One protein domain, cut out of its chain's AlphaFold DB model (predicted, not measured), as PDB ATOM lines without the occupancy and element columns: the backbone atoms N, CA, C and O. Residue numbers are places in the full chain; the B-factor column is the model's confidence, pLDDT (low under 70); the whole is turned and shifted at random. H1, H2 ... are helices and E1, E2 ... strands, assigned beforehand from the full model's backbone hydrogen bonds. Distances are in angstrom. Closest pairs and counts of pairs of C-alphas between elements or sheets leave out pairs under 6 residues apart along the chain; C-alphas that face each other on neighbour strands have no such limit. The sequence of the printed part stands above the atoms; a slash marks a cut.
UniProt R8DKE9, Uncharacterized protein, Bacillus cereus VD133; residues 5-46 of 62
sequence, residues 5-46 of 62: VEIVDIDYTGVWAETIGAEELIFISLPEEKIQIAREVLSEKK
ATOM      1  N   VAL A   5     -13.286  26.428 -45.041       63.44
ATOM      2  CA  VAL A   5     -12.583  25.724 -43.958       63.44
ATOM      3  C   VAL A   5     -13.556  24.853 -43.194       63.44
ATOM      4  O   VAL A   5     -13.307  23.668 -42.987       63.44
ATOM      5  N   GLU A   6     -14.682  25.445 -42.810       68.06
ATOM      6  CA  GLU A   6     -15.641  24.825 -41.917       68.06
ATOM      7  C   GLU A   6     -17.045  25.360 -42.194       68.06
ATOM      8  O   GLU A   6     -17.226  26.538 -42.498       68.06
ATOM      9  N   ILE A   7     -18.038  24.474 -42.115       71.06
ATOM     10  CA  ILE A   7     -19.450  24.854 -42.124       71.06
ATOM     11  C   ILE A   7     -19.878  24.961 -40.665       71.06
ATOM     12  O   ILE A   7     -19.799  23.977 -39.934       71.06
ATOM     13  N   VAL A   8     -20.335  26.141 -40.268       68.00
ATOM     14  CA  VAL A   8     -20.703  26.458 -38.881       68.00
ATOM     15  C   VAL A   8     -22.210  26.443 -38.650       68.00
ATOM     16  O   VAL A   8     -22.642  26.171 -37.535       68.00
ATOM     17  N   ASP A   9     -23.013  26.693 -39.690       70.56
ATOM     18  CA  ASP A   9     -24.475  26.625 -39.600       70.56
ATOM     19  C   ASP A   9     -25.119  26.266 -40.952       70.56
ATOM     20  O   ASP A   9     -24.525  26.459 -42.019       70.56
ATOM     21  N   ILE A  10     -26.342  25.734 -40.912       72.69
ATOM     22  CA  ILE A  10     -27.134  25.350 -42.082       72.69
ATOM     23  C   ILE A  10     -28.542  25.940 -41.982       72.69
ATOM     24  O   ILE A  10     -29.354  25.515 -41.160       72.69
ATOM     25  N   ASP A  11     -28.877  26.810 -42.930       74.31
ATOM     26  CA  ASP A  11     -30.246  27.268 -43.159       74.31
ATOM     27  C   ASP A  11     -30.958  26.371 -44.196       74.31
ATOM     28  O   ASP A  11     -30.361  25.528 -44.865       74.31
ATOM     29  N   TYR A  12     -32.265  26.544 -44.369       70.06
ATOM     30  CA  TYR A  12     -33.066  25.885 -45.404       70.06
ATOM     31  C   TYR A  12     -32.650  26.252 -46.833       70.06
ATOM     32  O   TYR A  12     -33.048  25.563 -47.767       70.06
ATOM     33  N   THR A  13     -31.878  27.327 -47.022       77.69
ATOM     34  CA  THR A  13     -31.509  27.854 -48.349       77.69
ATOM     35  C   THR A  13     -30.002  27.834 -48.638       77.69
ATOM     36  O   THR A  13     -29.571  28.192 -49.741       77.69
ATOM     37  N   GLY A  14     -29.184  27.400 -47.674       79.94
ATOM     38  CA  GLY A  14     -27.731  27.400 -47.804       79.94
ATOM     39  C   GLY A  14     -26.992  27.118 -46.501       79.94
ATOM     40  O   GLY A  14     -27.567  26.633 -45.531       79.94
ATOM     41  N   VAL A  15     -25.698  27.422 -46.493       80.25
ATOM     42  CA  VAL A  15     -24.799  27.189 -45.358       80.25
ATOM     43  C   VAL A  15     -24.022  28.446 -45.007       80.25
ATOM     44  O   VAL A  15     -23.647  29.214 -45.894       80.25
ATOM     45  N   TRP A  16     -23.739  28.622 -43.723       82.25
ATOM     46  CA  TRP A  16     -22.752  29.583 -43.252       82.25
ATOM     47  C   TRP A  16     -21.409  28.887 -43.107       82.25
ATOM     48  O   TRP A  16     -21.301  27.832 -42.476       82.25
ATOM     49  N   ALA A  17     -20.394  29.472 -43.724       76.88
ATOM     50  CA  ALA A  17     -19.071  28.891 -43.809       76.88
ATOM     51  C   ALA A  17     -18.005  29.895 -43.387       76.88
ATOM     52  O   ALA A  17     -18.038  31.063 -43.783       76.88
ATOM     53  N   GLU A  18     -17.026  29.412 -42.634       76.81
ATOM     54  CA  GLU A  18     -15.766  30.111 -42.437       76.81
ATOM     55  C   GLU A  18     -14.842  29.800 -43.619       76.81
ATOM     56  O   GLU A  18     -14.808  28.678 -44.144       76.81
ATOM     57  N   THR A  19     -14.092  30.798 -44.072       71.12
ATOM     58  CA  THR A  19     -13.151  30.633 -45.186       71.12
ATOM     59  C   THR A  19     -11.751  31.021 -44.765       71.12
ATOM     60  O   THR A  19     -11.570  31.825 -43.853       71.12
ATOM     61  N   ILE A  20     -10.744  30.441 -45.426       59.16
ATOM     62  CA  ILE A  20      -9.344  30.696 -45.074       59.16
ATOM     63  C   ILE A  20      -9.054  32.182 -45.300       59.16
ATOM     64  O   ILE A  20      -8.974  32.630 -46.445       59.16
ATOM     65  N   GLY A  21      -8.856  32.916 -44.206       65.38
ATOM     66  CA  GLY A  21      -8.500  34.333 -44.228       65.38
ATOM     67  C   GLY A  21      -9.680  35.303 -44.270       65.38
ATOM     68  O   GLY A  21      -9.447  36.489 -44.494       65.38
ATOM     69  N   ALA A  22     -10.918  34.843 -44.064       62.09
ATOM     70  CA  ALA A  22     -12.038  35.748 -43.828       62.09
ATOM     71  C   ALA A  22     -12.190  36.038 -42.333       62.09
ATOM     72  O   ALA A  22     -12.197  35.123 -41.517       62.09
ATOM     73  N   GLU A  23     -12.342  37.316 -41.993       66.81
ATOM     74  CA  GLU A  23     -12.699  37.754 -40.635       66.81
ATOM     75  C   GLU A  23     -14.182  37.496 -40.318       66.81
ATOM     76  O   GLU A  23     -14.581  37.526 -39.156       66.81
ATOM     77  N   GLU A  24     -15.000  37.232 -41.343       68.88
ATOM     78  CA  GLU A  24     -16.446  37.056 -41.233       68.88
ATOM     79  C   GLU A  24     -16.920  35.760 -41.903       68.88
ATOM     80  O   GLU A  24     -16.331  35.264 -42.870       68.88
ATOM     81  N   LEU A  25     -18.036  35.230 -41.396       76.31
ATOM     82  CA  LEU A  25     -18.732  34.098 -41.993       76.31
ATOM     83  C   LEU A  25     -19.397  34.513 -43.302       76.31
ATOM     84  O   LEU A  25     -20.027  35.566 -43.393       76.31
ATOM     85  N   ILE A  26     -19.325  33.639 -44.300       78.06
ATOM     86  CA  ILE A  26     -20.018  33.841 -45.568       78.06
ATOM     87  C   ILE A  26     -21.224  32.922 -45.678       78.06
ATOM     88  O   ILE A  26     -21.173  31.753 -45.292       78.06
ATOM     89  N   PHE A  27     -22.300  33.439 -46.262       80.25
ATOM     90  CA  PHE A  27     -23.438  32.619 -46.644       80.25
ATOM     91  C   PHE A  27     -23.255  32.086 -48.062       80.25
ATOM     92  O   PHE A  27     -23.018  32.843 -49.007       80.25
ATOM     93  N   ILE A  28     -23.408  30.777 -48.222       80.31
ATOM     94  CA  ILE A  28     -23.347  30.092 -49.508       80.31
ATOM     95  C   ILE A  28     -24.703  29.448 -49.745       80.31
ATOM     96  O   ILE A  28     -25.051  28.458 -49.103       80.31
ATOM     97  N   SER A  29     -25.464  29.994 -50.694       82.19
ATOM     98  CA  SER A  29     -26.711  29.360 -51.116       82.19
ATOM     99  C   SER A  29     -26.409  28.025 -51.793       82.19
ATOM    100  O   SER A  29     -25.507  27.925 -52.631       82.19
ATOM    101  N   LEU A  30     -27.162  26.995 -51.414       78.94
ATOM    102  CA  LEU A  30     -27.009  25.643 -51.934       78.94
ATOM    103  C   LEU A  30     -28.361  25.111 -52.422       78.94
ATOM    104  O   LEU A  30     -29.397  25.452 -51.854       78.94
ATOM    105  N   PRO A  31     -28.371  24.236 -53.440       81.19
ATOM    106  CA  PRO A  31     -29.555  23.452 -53.768       81.19
ATOM    107  C   PRO A  31     -29.975  22.577 -52.582       81.19
ATOM    108  O   PRO A  31     -29.115  22.061 -51.868       81.19
ATOM    109  N   GLU A  32     -31.278  22.347 -52.425       81.38
ATOM    110  CA  GLU A  32     -31.866  21.574 -51.319       81.38
ATOM    111  C   GLU A  32     -31.212  20.194 -51.126       81.38
ATOM    112  O   GLU A  32     -30.866  19.819 -50.008       81.38
ATOM    113  N   GLU A  33     -30.927  19.482 -52.220       81.88
ATOM    114  CA  GLU A  33     -30.220  18.194 -52.189       81.88
ATOM    115  C   GLU A  33     -28.847  18.303 -51.503       81.88
ATOM    116  O   GLU A  33     -28.465  17.456 -50.697       81.88
ATOM    117  N   LYS A  34     -28.111  19.392 -51.756       76.50
ATOM    118  CA  LYS A  34     -26.803  19.633 -51.133       76.50
ATOM    119  C   LYS A  34     -26.914  20.080 -49.679       76.50
ATOM    120  O   LYS A  34     -26.011  19.787 -48.899       76.50
ATOM    121  N   ILE A  35     -28.002  20.757 -49.312       78.50
ATOM    122  CA  ILE A  35     -28.301  21.123 -47.921       78.50
ATOM    123  C   ILE A  35     -28.548  19.858 -47.099       78.50
ATOM    124  O   ILE A  35     -27.995  19.718 -46.009       78.50
ATOM    125  N   GLN A  36     -29.315  18.910 -47.639       78.56
ATOM    126  CA  GLN A  36     -29.591  17.639 -46.976       78.56
ATOM    127  C   GLN A  36     -28.305  16.824 -46.754       78.56
ATOM    128  O   GLN A  36     -28.048  16.385 -45.635       78.56
ATOM    129  N   ILE A  37     -27.443  16.726 -47.771       78.81
ATOM    130  CA  ILE A  37     -26.132  16.064 -47.654       78.81
ATOM    131  C   ILE A  37     -25.259  16.744 -46.586       78.81
ATOM    132  O   ILE A  37     -24.630  16.071 -45.770       78.81
ATOM    133  N   ALA A  38     -25.223  18.080 -46.554       73.75
ATOM    134  CA  ALA A  38     -24.452  18.815 -45.554       73.75
ATOM    135  C   ALA A  38     -24.966  18.562 -44.124       73.75
ATOM    136  O   ALA A  38     -24.163  18.414 -43.203       73.75
ATOM    137  N   ARG A  39     -26.289  18.451 -43.936       75.88
ATOM    138  CA  ARG A  39     -26.899  18.099 -42.643       75.88
ATOM    139  C   ARG A  39     -26.496  16.706 -42.179       75.88
ATOM    140  O   ARG A  39     -26.139  16.545 -41.018       75.88
ATOM    141  N   GLU A  40     -26.520  15.723 -43.070       77.19
ATOM    142  CA  GLU A  40     -26.141  14.344 -42.744       77.19
ATOM    143  C   GLU A  40     -24.671  14.253 -42.317       77.19
ATOM    144  O   GLU A  40     -24.371  13.762 -41.228       77.19
ATOM    145  N   VAL A  41     -23.763  14.836 -43.106       70.94
ATOM    146  CA  VAL A  41     -22.318  14.828 -42.818       70.94
ATOM    147  C   VAL A  41     -21.986  15.541 -41.503       70.94
ATOM    148  O   VAL A  41     -21.133  15.083 -40.741       70.94
ATOM    149  N   LEU A  42     -22.636  16.668 -41.209       68.56
ATOM    150  CA  LEU A  42     -22.404  17.401 -39.961       68.56
ATOM    151  C   LEU A  42     -23.022  16.689 -38.740       68.56
ATOM    152  O   LEU A  42     -22.408  16.679 -37.670       68.56
ATOM    153  N   SER A  43     -24.170  16.019 -38.901       68.56
ATOM    154  CA  SER A  43     -24.785  15.192 -37.854       68.56
ATOM    155  C   SER A  43     -23.864  14.038 -37.441       68.56
ATOM    156  O   SER A  43     -23.725  13.742 -36.253       68.56
ATOM    157  N   GLU A  44     -23.184  13.409 -38.402       67.81
ATOM    158  CA  GLU A  44     -22.191  12.358 -38.138       67.81
ATOM    159  C   GLU A  44     -20.951  12.883 -37.395       67.81
ATOM    160  O   GLU A  44     -20.379  12.178 -36.559       67.81
ATOM    161  N   LYS A  45     -20.559  14.140 -37.638       61.06
ATOM    162  CA  LYS A  45     -19.398  14.785 -37.002       61.06
ATOM    163  C   LYS A  45     -19.635  15.259 -35.561       61.06
ATOM    164  O   LYS A  45     -18.683  15.717 -34.930       61.06
ATOM    165  N   LYS A  46     -20.854  15.133 -35.012       55.81
ATOM    166  CA  LYS A  46     -21.238  15.614 -33.662       55.81
ATOM    167  C   LYS A  46     -20.887  17.089 -33.398       55.81
ATOM    168  O   LYS A  46     -20.662  17.468 -32.247       55.81
TER     169      LYS A  46
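Overview. This is residues 5 to 46 of the 62 residues of an uncharacterized protein of Bacillus cereus VD133 (UniProt R8DKE9). A small three-stranded antiparallel sheet, E1, E2 and E3, has one helix, H1, packed across one of its faces near the end where E1 turns back into E2; the other face is bare. The loop between E2 and E3 lies at the opposite end of the sheet from that turn. The printed part has 42 residues, with three named strands and one named helix in the order E1, E2, E3, H1, and the sheet's order is E1, E2, E3. The class is mixed, helices and strands. The whole is compact, with a radius of gyration of the C-alphas of 10.3 A, and flat, with spans of 27 by 22 by 12 A.

Along the chain. E1 covers residues 5 to 11, from C-alpha 5 at (-12.583, 25.724, -43.958), and is 17.7 A long from first to last C-alpha. E2 covers residues 14 to 19, beginning at C-alpha 14 at (-27.731, 27.400, -47.804), and is 15.2 A long. E3 covers residues 26 to 29 and is 9.8 A long. H1 covers residues 32 to 44, is 18.8 A long, and ends with C-alpha 44 at (-22.191, 12.358, -38.138).

Arrangement. E1, E2 and E3 form a meander, each strand the antiparallel neighbour of the one before. E1 and E2 are a hairpin with 157 degrees between their directions; N 8 and O 16 are 2.9 A apart, and so are N 16 and O 9, both within hydrogen-bond range. E2 and E3 are also a hairpin, at 146 degrees; N 28 and O 15 are within hydrogen-bond range at 2.8 A. E1 and E3 are the edge strands, and E2 is the inner one. H1 is on the sheet, giving two layers, a helix on one face of a sheet. Its height over the sheet is 9.6 A. It lies over E1 and E2 and runs across the strands, at 63 degrees to E1 on the local plane. The closest C-alphas of E2 and H1 are those of Gly 14 and Ile 35, 6.3 A apart; those of E1 and H1 are Ile 10 and Arg 39, 7.3 A apart. In H1 every O i to N i+4 pair is within hydrogen-bond range.

Size, cuts and confidence. The two C-alphas farthest apart are those of Glu 23 and Glu 33, at 28.7 A. The first and last printed C-alphas, of Val 5 and Lys 46, are 16.8 A apart. The printed part has no cut. The links from E1 to E2 and from E3 to H1 are tight, and the link from E2 to E3, of 6 residues, is short. The mean pLDDT of the printed part is 73.3; residues 5 to 6, residue 8, residues 20 to 24 and residues 42 to 46 are under 70.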